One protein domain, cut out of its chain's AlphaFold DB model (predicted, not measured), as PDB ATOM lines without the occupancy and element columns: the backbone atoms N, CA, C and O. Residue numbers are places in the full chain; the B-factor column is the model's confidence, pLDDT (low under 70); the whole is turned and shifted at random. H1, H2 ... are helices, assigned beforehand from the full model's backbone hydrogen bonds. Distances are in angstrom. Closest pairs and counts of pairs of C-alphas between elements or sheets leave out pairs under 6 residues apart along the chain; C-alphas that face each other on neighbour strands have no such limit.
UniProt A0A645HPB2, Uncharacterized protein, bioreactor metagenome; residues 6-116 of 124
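AT A GLANCE: This is residues 6 to 116 of the 124 residues of an uncharacterized protein of bioreactor metagenome (UniProt A0A645HPB2). Look for two groups of short helices, set one after the other along a flat body: H1, H2 and H3 at one end, and H4, H5 and H6, whose centres make a triangle, at the other, with H1 meeting H6 between them. Residues 107 to 116, of which 107 to 114 belong to H7, stick out from this body. The printed part has 111 residues with seven named helices, H1 to H7 in chain order, and no named strand; its class is all helix. It is only just compact, close to loose, with a radius of gyration of the C-alphas of 15.4 A, and it spans 44 by 39 by 19 A.

HOW THE PARTS SIT: Start at H3, residues 29 to 40, the longest helix. H1, residues 6 to 13, touches it about perpendicular at 80 degrees; the closest C-alphas, of Ala 11 and Tyr 36, are 5.7 A apart. H2, residues 16 to 19, only just touches H3, with 3 pairs of C-alphas within 8 A, the closest those of Phe 19 and Trp 39 at 6.7 A; H3 touches H2 with residues 35 to 39 alone. Go on from H1 to the hub, H6, residues 86 to 96: the two touch, closest at the C-alphas of Ala 6 and Ile 88, 5.1 A apart, and run opposite ways at a steep tilt of 36 degrees, only just past shallow. H5, residues 66 to 75, forms a helical hairpin with H6, closest at the C-alphas of Val 74 and Arg 86, 5.8 A, at a shallow tilt of 34.8 degrees, only just short of steep. H5 forms another hairpin with H4, residues 51 to 60, at a shallow tilt of 24 degrees, with the C-alphas of Leu 58 and Arg 69 closest at 5.3 A. H4 and H6 only just touch, only at their ends, with 3 pairs of C-alphas within 8 A, the closest those of Leu 59 and Ile 93 at 6.5 A. H7, residues 106 to 114, touches no helix; it is close to H6 but not clearly touching, the C-alphas of Ser 87 and Asn 106 being 8.0 A apart. Every O i to N i+4 pair is within hydrogen-bond range in H3, H4, H5, H6 and H7, against 2 of 4 in H1, and H2 is too short for such a pair.

IN THESE COORDINATES: Find C-alpha 29 at (172.813, 175.538, 96.384); from there H3 runs 16.2 A to C-alpha 40. H6 covers 15.0 A, H5 14.3 A and H4 13.6 A. H1 begins at C-alpha 6, (167.096, 175.248, 84.384), and H7 ends at C-alpha 114, (173.259, 186.179, 67.241).

THE WHOLE: The two C-alphas farthest apart, those of Pro 22 and Gly 116, are 47.7 A apart. The printed part has no cut and no long link. Its mean pLDDT is 94.2, and no printed residue is under 70.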
ATOM      1  N   ALA A   6     168.420 174.732  84.073       86.12
ATOM      2  CA  ALA A   6     167.096 175.248  84.384       86.12
ATOM      3  C   ALA A   6     166.576 174.710  85.728       86.12
ATOM      4  O   ALA A   6     166.131 175.501  86.557       86.12
ATOM      5  N   ALA A   7     166.696 173.405  85.989       88.56
ATOM      6  CA  ALA A   7     166.233 172.786  87.232       88.56
ATOM      7  C   ALA A   7     167.021 173.291  88.445       88.56
ATOM      8  O   ALA A   7     166.434 173.630  89.471       88.56
ATOM      9  N   ARG A   8     168.346 173.417  88.306       91.88
ATOM     10  CA  ARG A   8     169.219 173.956  89.358       91.88
ATOM     11  C   ARG A   8     168.871 175.401  89.718       91.88
ATOM     12  O   ARG A   8     168.803 175.740  90.898       91.88
ATOM     13  N   ASN A   9     168.641 176.256  88.722       90.75
ATOM     14  CA  ASN A   9     168.234 177.637  88.974       90.75
ATOM     15  C   ASN A   9     166.828 177.711  89.578       90.75
ATOM     16  O   ASN A   9     166.615 178.479  90.513       90.75
ATOM     17  N   HIS A  10     165.901 176.888  89.084       93.50
ATOM     18  CA  HIS A  10     164.526 176.835  89.575       93.50
ATOM     19  C   HIS A  10     164.459 176.422  91.050       93.50
ATOM     20  O   HIS A  10     163.823 177.107  91.846       93.50
ATOM     21  N   ALA A  11     165.206 175.388  91.456       93.81
ATOM     22  CA  ALA A  11     165.269 174.918  92.844       93.81
ATOM     23  C   ALA A  11     165.592 176.040  93.855       93.81
ATOM     24  O   ALA A  11     165.032 176.090  94.953       93.81
ATOM     25  N   ARG A  12     166.464 176.981  93.470       93.06
ATOM     26  CA  ARG A  12     166.858 178.135  94.298       93.06
ATOM     27  C   ARG A  12     165.752 179.177  94.459       93.06
ATOM     28  O   ARG A  12     165.773 179.924  95.431       93.06
ATOM     29  N   GLN A  13     164.828 179.250  93.505       93.25
ATOM     30  CA  GLN A  13     163.766 180.257  93.456       93.25
ATOM     31  C   GLN A  13     162.465 179.782  94.113       93.25
ATOM     32  O   GLN A  13     161.626 180.607  94.474       93.25
ATOM     33  N   ILE A  14     162.289 178.468  94.298       94.50
ATOM     34  CA  ILE A  14     161.142 177.911  95.024       94.50
ATOM     35  C   ILE A  14     161.172 178.419  96.471       94.50
ATOM     36  O   ILE A  14     162.231 178.467  97.090       94.50
ATOM     37  N   LYS A  15     160.022 178.808  97.030       95.06
ATOM     38  CA  LYS A  15     159.915 179.297  98.417       95.06
ATOM     39  C   LYS A  15     160.066 178.149  99.420       95.06
ATOM     40  O   LYS A  15     159.569 177.058  99.175       95.06
ATOM     41  N   ASN A  16     160.650 178.413 100.593       95.94
ATOM     42  CA  ASN A  16     160.798 177.413 101.669       95.94
ATOM     43  C   ASN A  16     159.474 176.745 102.071       95.94
ATOM     44  O   ASN A  16     159.456 175.554 102.368       95.94
ATOM     45  N   SER A  17     158.364 177.488 102.009       95.62
ATOM     46  CA  SER A  17     157.027 176.977 102.322       95.62
ATOM     47  C   SER A  17     156.609 175.792 101.448       95.62
ATOM     48  O   SER A  17     155.927 174.908 101.942       95.62
ATOM     49  N   GLN A  18     157.048 175.731 100.185       94.56
ATOM     50  CA  GLN A  18     156.755 174.596  99.294       94.56
ATOM     51  C   GLN A  18     157.423 173.295  99.757       94.56
ATOM     52  O   GLN A  18     156.940 172.200  99.486       94.56
ATOM     53  N   PHE A  19     158.527 173.413 100.492       94.81
ATOM     54  CA  PHE A  19     159.268 172.284 101.046       94.81
ATOM     55  C   PHE A  19     158.935 172.018 102.519       94.81
ATOM     56  O   PHE A  19     159.616 171.213 103.148       94.81
ATOM     57  N   ASN A  20     157.917 172.686 103.081       94.56
ATOM     58  CA  ASN A  20     157.599 172.661 104.514       94.56
ATOM     59  C   ASN A  20     158.790 173.056 105.409       94.56
ATOM     60  O   ASN A  20     158.957 172.536 106.510       94.56
ATOM     61  N   LEU A  21     159.628 173.979 104.932       95.25
ATOM     62  CA  LEU A  21     160.773 174.500 105.676       95.25
ATOM     63  C   LEU A  21     160.437 175.851 106.330       95.25
ATOM     64  O   LEU A  21     159.662 176.629 105.758       95.25
ATOM     65  N   PRO A  22     161.057 176.185 107.480       96.31
ATOM     66  CA  PRO A  22     160.935 177.510 108.083       96.31
ATOM     67  C   PRO A  22     161.303 178.630 107.102       96.31
ATOM     68  O   PRO A  22     162.188 178.475 106.256       96.31
ATOM     69  N   LYS A  23     160.655 179.793 107.233       93.88
ATOM     70  CA  LYS A  23     160.862 180.937 106.326       93.88
ATOM     71  C   LYS A  23     162.332 181.360 106.235       93.88
ATOM     72  O   LYS A  23     162.813 181.593 105.130       93.88
ATOM     73  N   ASP A  24     163.040 181.353 107.361       94.56
ATOM     74  CA  ASP A  24     164.438 181.795 107.456       94.56
ATOM     75  C   ASP A  24     165.447 180.637 107.350       94.56
ATOM     76  O   ASP A  24     166.636 180.813 107.617       94.56
ATOM     77  N   TYR A  25     164.988 179.443 106.951       95.38
ATOM     78  CA  TYR A  25     165.855 178.286 106.736       95.38
ATOM     79  C   TYR A  25     166.833 178.555 105.588       95.38
ATOM     80  O   TYR A  25     166.427 178.838 104.455       95.38
ATOM     81  N   LYS A  26     168.130 178.468 105.893       94.44
ATOM     82  CA  LYS A  26     169.222 178.715 104.948       94.44
ATOM     83  C   LYS A  26     169.723 177.397 104.375       94.44
ATOM     84  O   LYS A  26     169.878 176.426 105.102       94.44
ATOM     85  N   THR A  27     170.003 177.399 103.078       94.38
ATOM     86  CA  THR A  27     170.574 176.258 102.356       94.38
ATOM     87  C   THR A  27     171.648 176.750 101.403       94.38
ATOM     88  O   THR A  27     171.471 177.782 100.747       94.38
ATOM     89  N   THR A  28     172.715 175.979 101.258       94.81
ATOM     90  CA  THR A  28     173.607 176.041 100.098       94.81
ATOM     91  C   THR A  28     172.844 175.695  98.813       94.81
ATOM     92  O   THR A  28     171.683 175.275  98.839       94.81
ATOM     93  N   THR A  29     173.474 175.888  97.650       90.25
ATOM     94  CA  THR A  29     172.813 175.538  96.384       90.25
ATOM     95  C   THR A  29     172.641 174.025  96.250       90.25
ATOM     96  O   THR A  29     171.614 173.569  95.760       90.25
ATOM     97  N   GLU A  30     173.624 173.254  96.699       92.31
ATOM     98  CA  GLU A  30     173.653 171.795  96.654       92.31
ATOM     99  C   GLU A  30     172.533 171.204  97.517       92.31
ATOM    100  O   GLU A  30     171.672 170.502  96.987       92.31
ATOM    101  N   GLU A  31     172.446 171.605  98.790       95.06
ATOM    102  CA  GLU A  31     171.355 171.196  99.691       95.06
ATOM    103  C   GLU A  31     169.987 171.576  99.116       95.06
ATOM    104  O   GLU A  31     169.016 170.821  99.201       95.06
ATOM    105  N   ARG A  32     169.895 172.752  98.480       94.81
ATOM    106  CA  ARG A  32     168.646 173.213  97.876       94.81
ATOM    107  C   ARG A  32     168.193 172.330  96.719       94.81
ATOM    108  O   ARG A  32     166.994 172.093  96.570       94.81
ATOM    109  N   ILE A  33     169.130 171.855  95.905       94.62
ATOM    110  CA  ILE A  33     168.842 170.921  94.813       94.62
ATOM    111  C   ILE A  33     168.398 169.578  95.380       94.62
ATOM    112  O   ILE A  33     167.418 169.027  94.888       94.62
ATOM    113  N   GLU A  34     169.069 169.068  96.411       95.56
ATOM    114  CA  GLU A  34     168.693 167.804  97.050       95.56
ATOM    115  C   GLU A  34     167.270 167.862  97.612       95.56
ATOM    116  O   GLU A  34     166.458 166.991  97.306       95.56
ATOM    117  N   ILE A  35     166.926 168.931  98.339       97.06
ATOM    118  CA  ILE A  35     165.566 169.169  98.845       97.06
ATOM    119  C   ILE A  35     164.554 169.195  97.697       97.06
ATOM    120  O   ILE A  35     163.522 168.526  97.770       97.06
ATOM    121  N   TYR A  36     164.853 169.933  96.624       96.50
ATOM    122  CA  TYR A  36     163.985 170.004  95.451       96.50
ATOM    123  C   TYR A  36     163.777 168.629  94.805       96.50
ATOM    124  O   TYR A  36     162.641 168.275  94.496       96.50
ATOM    125  N   VAL A  37     164.835 167.831  94.639       95.00
ATOM    126  CA  VAL A  37     164.741 166.478  94.072       95.00
ATOM    127  C   VAL A  37     163.904 165.575  94.976       95.00
ATOM    128  O   VAL A  37     162.983 164.925  94.491       95.00
ATOM    129  N   GLN A  38     164.156 165.571  96.286       96.25
ATOM    130  CA  GLN A  38     163.384 164.768  97.241       96.25
ATOM    131  C   GLN A  38     161.906 165.163  97.276       96.25
ATOM    132  O   GLN A  38     161.033 164.303  97.402       96.25
ATOM    133  N   TRP A  39     161.614 166.457  97.151       97.12
ATOM    134  CA  TRP A  39     160.250 166.956  97.021       97.12
ATOM    135  C   TRP A  39     159.617 166.496  95.706       97.12
ATOM    136  O   TRP A  39     158.525 165.930  95.732       97.12
ATOM    137  N   LEU A  40     160.314 166.664  94.578       96.44
ATOM    138  CA  LEU A  40     159.825 166.339  93.237       96.44
ATOM    139  C   LEU A  40     159.508 164.846  93.086       96.44
ATOM    140  O   LEU A  40     158.485 164.490  92.511       96.44
ATOM    141  N   MET A  41     160.339 163.975  93.665       96.50
ATOM    142  CA  MET A  41     160.138 162.519  93.659       96.50
ATOM    143  C   MET A  41     158.861 162.077  94.390       96.50
ATOM    144  O   MET A  41     158.379 160.973  94.148       96.50
ATOM    145  N   LYS A  42     158.312 162.916  95.277       96.75
ATOM    146  CA  LYS A  42     157.063 162.655  96.011       96.75
ATOM    147  C   LYS A  42     155.834 163.256  95.331       96.75
ATOM    148  O   LYS A  42     154.716 162.942  95.737       96.75
ATOM    149  N   GLN A  43     156.027 164.124  94.338       96.62
ATOM    150  CA  GLN A  43     154.919 164.764  93.644       96.62
ATOM    151  C   GLN A  43     154.223 163.792  92.702       96.62
ATOM    152  O   GLN A  43     154.819 162.845  92.182       96.62
ATOM    153  N   LYS A  44     152.944 164.073  92.467       97.88
ATOM    154  CA  LYS A  44     152.116 163.356  91.508       97.88
ATOM    155  C   LYS A  44     151.391 164.337  90.603       97.88
ATOM    156  O   LYS A  44     151.042 165.436  91.031       97.88
ATOM    157  N   THR A  45     151.159 163.934  89.360       98.25
ATOM    158  CA  THR A  45     150.275 164.669  88.449       98.25
ATOM    159  C   THR A  45     148.817 164.535  88.897       98.25
ATOM    160  O   THR A  45     148.502 163.778  89.821       98.25
ATOM    161  N   LYS A  46     147.892 165.212  88.201       97.19
ATOM    162  CA  LYS A  46     146.448 165.080  88.461       97.19
ATOM    163  C   LYS A  46     145.952 163.632  88.330       97.19
ATOM    164  O   LYS A  46     145.034 163.235  89.035       97.19
ATOM    165  N   GLU A  47     146.603 162.846  87.474       97.25
ATOM    166  CA  GLU A  47     146.286 161.437  87.210       97.25
ATOM    167  C   GLU A  47     147.187 160.473  88.005       97.25
ATOM    168  O   GLU A  47     147.412 159.335  87.601       97.25
ATOM    169  N   ASN A  48     147.732 160.922  89.142       97.81
ATOM    170  CA  ASN A  48     148.581 160.130  90.037       97.81
ATOM    171  C   ASN A  48     149.898 159.604  89.429       97.81
ATOM    172  O   ASN A  48     150.523 158.720  90.021       97.81
ATOM    173  N   LEU A  49     150.365 160.160  88.304       98.31
ATOM    174  CA  LEU A  49     151.649 159.778  87.709       98.31
ATOM    175  C   LEU A  49     152.812 160.370  88.506       98.31
ATOM    176  O   LEU A  49     152.764 161.535  88.901       98.31
ATOM    177  N   MET A  50     153.874 159.592  88.704       98.12
ATOM    178  CA  MET A  50     155.113 160.079  89.317       98.12
ATOM    179  C   MET A  50     156.077 160.601  88.251       98.12
ATOM    180  O   MET A  50     155.907 160.363  87.054       98.12
ATOM    181  N   ILE A  51     157.157 161.257  88.682       97.38
ATOM    182  CA  ILE A  51     158.176 161.771  87.758       97.38
ATOM    183  C   ILE A  51     158.742 160.700  86.823       97.38
ATOM    184  O   ILE A  51     158.942 160.974  85.647       97.38
ATOM    185  N   ASN A  52     158.929 159.466  87.290       97.00
ATOM    186  CA  ASN A  52     159.415 158.386  86.432       97.00
ATOM    187  C   ASN A  52     158.445 158.073  85.283       97.00
ATOM    188  O   ASN A  52     158.890 157.772  84.179       97.00
ATOM    189  N   ASP A  53     157.138 158.174  85.511       98.06
ATOM    190  CA  ASP A  53     156.120 157.921  84.488       98.06
ATOM    191  C   ASP A  53     156.064 159.073  83.484       98.06
ATOM    192  O   ASP A  53     156.047 158.842  82.274       98.06
ATOM    193  N   VAL A  54     156.146 160.314  83.976       97.94
ATOM    194  CA  VAL A  54     156.239 161.514  83.133       97.94
ATOM    195  C   VAL A  54     157.507 161.488  82.278       97.94
ATOM    196  O   VAL A  54     157.447 161.776  81.087       97.94
ATOM    197  N   LEU A  55     158.653 161.093  82.838       97.12
ATOM    198  CA  LEU A  55     159.907 160.979  82.090       97.12
ATOM    199  C   LEU A  55     159.862 159.844  81.063       97.12
ATOM    200  O   LEU A  55     160.345 160.028  79.947       97.12
ATOM    201  N   ARG A  56     159.257 158.696  81.395       97.38
ATOM    202  CA  ARG A  56     159.034 157.613  80.422       97.38
ATOM    203  C   ARG A  56     158.178 158.086  79.258       97.38
ATOM    204  O   ARG A  56     158.547 157.850  78.111       97.38
ATOM    205  N   TYR A  57     157.090 158.795  79.551       97.56
ATOM    206  CA  TYR A  57     156.249 159.408  78.533       97.56
ATOM    207  C   TYR A  57     157.062 160.377  77.663       97.56
ATOM    208  O   TYR A  57     157.222 160.150  76.463       97.56
ATOM    209  N   LEU A  58     157.671 161.393  78.280       97.19
ATOM    210  CA  LEU A  58     158.431 162.448  77.609       97.19
ATOM    211  C   LEU A  58     159.559 161.909  76.716       97.19
ATOM    212  O   LEU A  58     159.764 162.430  75.623       97.19
ATOM    213  N   LEU A  59     160.291 160.883  77.160       96.00
ATOM    214  CA  LEU A  59     161.507 160.420  76.486       96.00
ATOM    215  C   LEU A  59     161.278 159.226  75.547       96.00
ATOM    216  O   LEU A  59     161.905 159.170  74.487       96.00
ATOM    217  N   PHE A  60     160.343 158.322  75.860       95.62
ATOM    218  CA  PHE A  60     160.289 156.983  75.242       95.62
ATOM    219  C   PHE A  60     158.905 156.528  74.753       95.62
ATOM    220  O   PHE A  60     158.738 155.368  74.403       95.62
ATOM    221  N   HIS A  61     157.894 157.392  74.737       94.94
ATOM    222  CA  HIS A  61     156.594 157.016  74.188       94.94
ATOM    223  C   HIS A  61     156.581 157.114  72.654       94.94
ATOM    224  O   HIS A  61     156.476 158.206  72.096       94.94
ATOM    225  N   ASP A  62     156.673 155.959  71.991       85.69
ATOM    226  CA  ASP A  62     156.856 155.829  70.535       85.69
ATOM    227  C   ASP A  62     155.578 156.056  69.699       85.69
ATOM    228  O   ASP A  62     155.632 156.065  68.471       85.69
ATOM    229  N   GLY A  63     154.428 156.281  70.344       90.56
ATOM    230  CA  GLY A  63     153.146 156.566  69.682       90.56
ATOM    231  C   GLY A  63     152.824 158.051  69.490       90.56
ATOM    232  O   GLY A  63     151.823 158.373  68.858       90.56
ATOM    233  N   GLN A  64     153.644 158.959  70.031       94.44
ATOM    234  CA  GLN A  64     153.363 160.396  70.036       94.44
ATOM    235  C   GLN A  64     154.604 161.196  69.639       94.44
ATOM    236  O   GLN A  64     155.733 160.893  70.050       94.44
ATOM    237  N   ARG A  65     154.401 162.271  68.873       94.94
ATOM    238  CA  ARG A  65     155.503 163.126  68.437       94.94
ATOM    239  C   ARG A  65     156.194 163.791  69.621       94.94
ATOM    240  O   ARG A  65     155.571 164.133  70.624       94.94
ATOM    241  N   ILE A  66     157.500 164.012  69.505       93.94
ATOM    242  CA  ILE A  66     158.303 164.585  70.593       93.94
ATOM    243  C   ILE A  66     157.817 165.985  71.002       93.94
ATOM    244  O   ILE A  66     157.811 166.310  72.186       93.94
ATOM    245  N   GLU A  67     157.358 166.798  70.048       93.19
ATOM    246  CA  GLU A  67     156.871 168.155  70.299       93.19
ATOM    247  C   GLU A  67     155.575 168.146  71.115       93.19
ATOM    248  O   GLU A  67     155.410 168.955  72.028       93.19
ATOM    249  N   GLU A  68     154.687 167.194  70.824       96.31
ATOM    250  CA  GLU A  68     153.434 166.983  71.552       96.31
ATOM    251  C   GLU A  68     153.723 166.491  72.969       96.31
ATOM    252  O   GLU A  68     153.212 167.057  73.929       96.31
ATOM    253  N   ARG A  69     154.639 165.530  73.131       96.69
ATOM    254  CA  ARG A  69     155.049 165.040  74.458       96.69
ATOM    255  C   ARG A  69     155.669 166.138  75.321       96.69
ATOM    256  O   ARG A  69     155.379 166.226  76.516       96.69
ATOM    257  N   VAL A  70     156.485 167.010  74.723       95.81
ATOM    258  CA  VAL A  70     157.039 168.202  75.387       95.81
ATOM    259  C   VAL A  70     155.927 169.170  75.783       95.81
ATOM    260  O   VAL A  70     155.929 169.655  76.913       95.81
ATOM    261  N   TYR A  71     154.982 169.456  74.883       96.00
ATOM    262  CA  TYR A  71     153.846 170.332  75.176       96.00
ATOM    263  C   TYR A  71     153.003 169.778  76.330       96.00
ATOM    264  O   TYR A  71     152.742 170.475  77.310       96.00
ATOM    265  N   GLU A  72     152.632 168.505  76.266       97.56
ATOM    266  CA  GLU A  72     151.791 167.873  77.272       97.56
ATOM    267  C   GLU A  72     152.466 167.761  78.639       97.56
ATOM    268  O   GLU A  72     151.825 168.024  79.651       97.56
ATOM    269  N   SER A  73     153.768 167.472  78.692       97.19
ATOM    270  CA  SER A  73     154.517 167.440  79.960       97.19
ATOM    271  C   SER A  73     154.561 168.805  80.663       97.19
ATOM    272  O   SER A  73     154.827 168.884  81.862       97.19
ATOM    273  N   VAL A  74     154.301 169.895  79.933       96.69
ATOM    274  CA  VAL A  74     154.279 171.261  80.471       96.69
ATOM    275  C   VAL A  74     152.858 171.748  80.756       96.69
ATOM    276  O   VAL A  74     152.672 172.461  81.736       96.69
ATOM    277  N   TYR A  75     151.874 171.394  79.927       96.94
ATOM    278  CA  TYR A  75     150.542 172.013  79.973       96.94
ATOM    279  C   TYR A  75     149.385 171.035  80.198       96.94
ATOM    280  O   TYR A  75     148.319 171.466  80.632       96.94
ATOM    281  N   ASN A  76     149.551 169.739  79.917       97.75
ATOM    282  CA  ASN A  76     148.485 168.756  80.103       97.75
ATOM    283  C   ASN A  76     148.477 168.276  81.569       97.75
ATOM    284  O   ASN A  76     149.455 167.659  81.994       97.75
ATOM    285  N   PRO A  77     147.387 168.470  82.344       97.19
ATOM    286  CA  PRO A  77     147.321 168.071  83.756       97.19
ATOM    287  C   PRO A  77     147.626 166.592  84.027       97.19
ATOM    288  O   PRO A  77     148.033 166.246  85.136       97.19
ATOM    289  N   ARG A  78     147.441 165.718  83.028       97.56
ATOM    290  CA  ARG A  78     147.796 164.299  83.119       97.56
ATOM    291  C   ARG A  78     149.294 164.083  83.307       97.56
ATOM    292  O   ARG A  78     149.674 163.219  84.093       97.56
ATOM    293  N   TYR A  79     150.126 164.850  82.604       97.94
ATOM    294  CA  TYR A  79     151.585 164.683  82.573       97.94
ATOM    295  C   TYR A  79     152.344 165.827  83.256       97.94
ATOM    296  O   TYR A  79     153.539 165.706  83.509       97.94
ATOM    297  N   HIS A  80     151.663 166.925  83.579       97.69
ATOM    298  CA  HIS A  80     152.259 168.081  84.229       97.69
ATOM    299  C   HIS A  80     152.560 167.813  85.709       97.69
ATOM    300  O   HIS A  80     151.662 167.491  86.490       97.69
ATOM    301  N   LEU A  81     153.821 168.017  86.093       97.19
ATOM    302  CA  LEU A  81     154.261 168.092  87.484       97.19
ATOM    303  C   LEU A  81     154.593 169.537  87.847       97.19
ATOM    304  O   LEU A  81     155.295 170.233  87.104       97.19
ATOM    305  N   GLU A  82     154.135 169.971  89.021       94.62
ATOM    306  CA  GLU A  82     154.493 171.283  89.547       94.62
ATOM    307  C   GLU A  82     156.020 171.413  89.647       94.62
ATOM    308  O   GLU A  82     156.741 170.463  89.953       94.62
ATOM    309  N   HIS A  83     156.522 172.610  89.334       95.50
ATOM    310  CA  HIS A  83     157.952 172.921  89.280       95.50
ATOM    311  C   HIS A  83     158.765 172.149  88.221       95.50
ATOM    312  O   HIS A  83     159.964 172.392  88.112       95.50
ATOM    313  N   LEU A  84     158.135 171.351  87.350       95.31
ATOM    314  CA  LEU A  84     158.747 170.764  86.151       95.31
ATOM    315  C   LEU A  84     158.405 171.590  84.895       95.31
ATOM    316  O   LEU A  84     157.722 171.147  83.975       95.31
ATOM    317  N   GLY A  85     158.851 172.848  84.877       93.25
ATOM    318  CA  GLY A  85     158.469 173.816  83.845       93.25
ATOM    319  C   GLY A  85     159.157 173.634  82.484       93.25
ATOM    320  O   GLY A  85     160.133 172.898  82.328       93.25
ATOM    321  N   ARG A  86     158.695 174.412  81.496       92.50
ATOM    322  CA  ARG A  86     159.145 174.380  80.090       92.50
ATOM    323  C   ARG A  86     160.662 174.352  79.894       92.50
ATOM    324  O   ARG A  86     161.148 173.574  79.082       92.50
ATOM    325  N   SER A  87     161.408 175.202  80.599       90.69
ATOM    326  CA  SER A  87     162.873 175.256  80.464       90.69
ATOM    327  C   SER A  87     163.542 173.973  80.956       90.69
ATOM    328  O   SER A  87     164.509 173.522  80.355       90.69
ATOM    329  N   ILE A  88     163.007 173.362  82.017       94.12
ATOM    330  CA  ILE A  88     163.516 172.100  82.558       94.12
ATOM    331  C   ILE A  88     163.230 170.971  81.572       94.12
ATOM    332  O   ILE A  88     164.151 170.235  81.224       94.12
ATOM    333  N   VAL A  89     161.992 170.883  81.075       95.31
ATOM    334  CA  VAL A  89     161.569 169.891  80.073       95.31
ATOM    335  C   VAL A  89     162.385 170.018  78.783       95.31
ATOM    336  O   VAL A  89     162.873 169.015  78.271       95.31
ATOM    337  N   GLY A  90     162.593 171.242  78.286       92.81
ATOM    338  CA  GLY A  90     163.382 171.509  77.079       92.81
ATOM    339  C   GLY A  90     164.854 171.101  77.201       92.81
ATOM    340  O   GLY A  90     165.447 170.617  76.235       92.81
ATOM    341  N   GLU A  91     165.440 171.236  78.392       93.62
ATOM    342  CA  GLU A  91     166.776 170.704  78.651       93.62
ATOM    343  C   GLU A  91     166.773 169.177  78.792       93.62
ATOM    344  O   GLU A  91     167.633 168.520  78.212       93.62
ATOM    345  N   LEU A  92     165.800 168.598  79.508       94.44
ATOM    346  CA  LEU A  92     165.690 167.145  79.683       94.44
ATOM    347  C   LEU A  92     165.575 166.414  78.351       94.44
ATOM    348  O   LEU A  92     166.299 165.447  78.139       94.44
ATOM    349  N   ILE A  93     164.705 166.877  77.451       93.62
ATOM    350  CA  ILE A  93     164.500 166.207  76.168       93.62
ATOM    351  C   ILE A  93     165.746 166.289  75.282       93.62
ATOM    352  O   ILE A  93     166.137 165.288  74.692       93.62
ATOM    353  N   GLY A  94     166.431 167.437  75.260       92.25
ATOM    354  CA  GLY A  94     167.653 167.600  74.472       92.25
ATOM    355  C   GLY A  94     168.857 166.828  75.019       92.25
ATOM    356  O   GLY A  94     169.758 166.486  74.258       92.25
ATOM    357  N   TRP A  95     168.889 166.527  76.323       91.38
ATOM    358  CA  TRP A  95     169.896 165.632  76.906       91.38
ATOM    359  C   TRP A  95     169.522 164.154  76.798       91.38
ATOM    360  O   TRP A  95     170.405 163.321  76.618       91.38
ATOM    361  N   GLY A  96     168.238 163.834  76.949       92.19
ATOM    362  CA  GLY A  96     167.730 162.466  76.993       92.19
ATOM    363  C   GLY A  96     167.508 161.847  75.617       92.19
ATOM    364  O   GLY A  96     167.614 160.631  75.499       92.19
ATOM    365  N   ARG A  97     167.225 162.660  74.590       92.81
ATOM    366  CA  ARG A  97     167.012 162.245  73.193       92.81
ATOM    367  C   ARG A  97     167.766 163.142  72.194       92.81
ATOM    368  O   ARG A  97     167.138 163.737  71.314       92.81
ATOM    369  N   PRO A  98     169.104 163.269  72.313       91.25
ATOM    370  CA  PRO A  98     169.908 164.103  71.415       91.25
ATOM    371  C   PRO A  98     169.888 163.615  69.957       91.25
ATOM    372  O   PRO A  98     170.213 164.379  69.055       91.25
ATOM    373  N   ASP A  99     169.507 162.354  69.735       91.31
ATOM    374  CA  ASP A  99     169.248 161.741  68.430       91.31
ATOM    375  C   ASP A  99     168.011 162.322  67.729       91.31
ATOM    376  O   ASP A  99     167.957 162.343  66.501       91.31
ATOM    377  N   LEU A 100     167.030 162.809  68.497       89.81
ATOM    378  CA  LEU A 100     165.778 163.353  67.967       89.81
ATOM    379  C   LEU A 100     165.719 164.878  68.010       89.81
ATOM    380  O   LEU A 100     165.127 165.504  67.134       89.81
ATOM    381  N   THR A 101     166.260 165.492  69.061       88.62
ATOM    382  CA  THR A 101     166.215 166.944  69.220       88.62
ATOM    383  C   THR A 101     167.402 167.459  70.015       88.62
ATOM    384  O   THR A 101     167.892 166.819  70.942       88.62
ATOM    385  N   PHE A 102     167.861 168.656  69.667       86.25
ATOM    386  CA  PHE A 102     168.951 169.313  70.377       86.25
ATOM    387  C   PHE A 102     168.460 169.996  71.653       86.25
ATOM    388  O   PHE A 102     167.275 170.273  71.830       86.25
ATOM    389  N   LEU A 103     169.405 170.349  72.525       86.50
ATOM    390  CA  LEU A 103     169.153 171.152  73.719       86.50
ATOM    391  C   LEU A 103     168.324 172.408  73.396       86.50
ATOM    392  O   LEU A 103     168.742 173.262  72.609       86.50
ATOM    393  N   ARG A 104     167.161 172.555  74.041       84.56
ATOM    394  CA  ARG A 104     166.300 173.736  73.890       84.56
ATOM    395  C   ARG A 104     166.254 174.531  75.188       84.56
ATOM    396  O   ARG A 104     165.566 174.166  76.133       84.56
ATOM    397  N   ASN A 105     166.947 175.667  75.211       86.81
ATOM    398  CA  ASN A 105     166.831 176.671  76.268       86.81
ATOM    399  C   ASN A 105     167.097 178.082  75.715       86.81
ATOM    400  O   ASN A 105     167.496 178.253  74.559       86.81
ATOM    401  N   ASN A 106     166.877 179.113  76.540       85.94
ATOM    402  CA  ASN A 106     167.027 180.497  76.087       85.94
ATOM    403  C   ASN A 106     168.483 180.850  75.723       85.94
ATOM    404  O   ASN A 106     168.695 181.700  74.867       85.94
ATOM    405  N   ARG A 107     169.487 180.166  76.299       87.75
ATOM    406  CA  ARG A 107     170.902 180.352  75.916       87.75
ATOM    407  C   ARG A 107     171.141 179.928  74.469       87.75
ATOM    408  O   ARG A 107     171.772 180.666  73.722       87.75
ATOM    409  N   VAL A 108     170.595 178.780  74.067       89.12
ATOM    410  CA  VAL A 108     170.664 178.307  72.677       89.12
ATOM    411  C   VAL A 108     169.909 179.260  71.749       89.12
ATOM    412  O   VAL A 108     170.427 179.614  70.697       89.12
ATOM    413  N   ASN A 109     168.728 179.746  72.146       89.25
ATOM    414  CA  ASN A 109     167.981 180.703  71.321       89.25
ATOM    415  C   ASN A 109     168.725 182.032  71.134       89.25
ATOM    416  O   ASN A 109     168.757 182.541  70.018       89.25
ATOM    417  N   LYS A 110     169.356 182.566  72.189       91.06
ATOM    418  CA  LYS A 110     170.203 183.766  72.101       91.06
ATOM    419  C   LYS A 110     171.369 183.546  71.133       91.06
ATOM    420  O   LYS A 110     171.587 184.382  70.265       91.06
ATOM    421  N   ALA A 111     172.046 182.398  71.209       91.94
ATOM    422  CA  ALA A 111     173.127 182.061  70.280       91.94
ATOM    423  C   ALA A 111     172.645 181.983  68.819       91.94
ATOM    424  O   ALA A 111     173.257 182.584  67.944       91.94
ATOM    425  N   LEU A 112     171.520 181.307  68.556       92.06
ATOM    426  CA  LEU A 112     170.931 181.244  67.212       92.06
ATOM    427  C   LEU A 112     170.540 182.634  66.695       92.06
ATOM    428  O   LEU A 112     170.795 182.955  65.537       92.06
ATOM    429  N   ARG A 113     169.979 183.490  67.556       92.94
ATOM    430  CA  ARG A 113     169.637 184.869  67.191       92.94
ATOM    431  C   ARG A 113     170.876 185.689  66.824       92.94
ATOM    432  O   ARG A 113     170.840 186.406  65.830       92.94
ATOM    433  N   CYS A 114     171.975 185.544  67.568       94.00
ATOM    434  CA  CYS A 114     173.259 186.179  67.241       94.00
ATOM    435  C   CYS A 114     173.833 185.714  65.894       94.00
ATOM    436  O   CYS A 114     174.546 186.475  65.250       94.00
ATOM    437  N   LEU A 115     173.510 184.496  65.454       95.69
ATOM    438  CA  LEU A 115     173.901 183.963  64.146       95.69
ATOM    439  C   LEU A 115     172.961 184.396  63.002       95.69
ATOM    440  O   LEU A 115     173.127 183.939  61.877       95.69
ATOM    441  N   GLY A 116     171.978 185.260  63.271       95.94
ATOM    442  CA  GLY A 116     171.065 185.803  62.261       95.94
ATOM    443  C   GLY A 116     169.778 185.003  62.052       95.94
ATOM    444  O   GLY A 116     168.960 185.387  61.219       95.94
TER     445      GLY A 116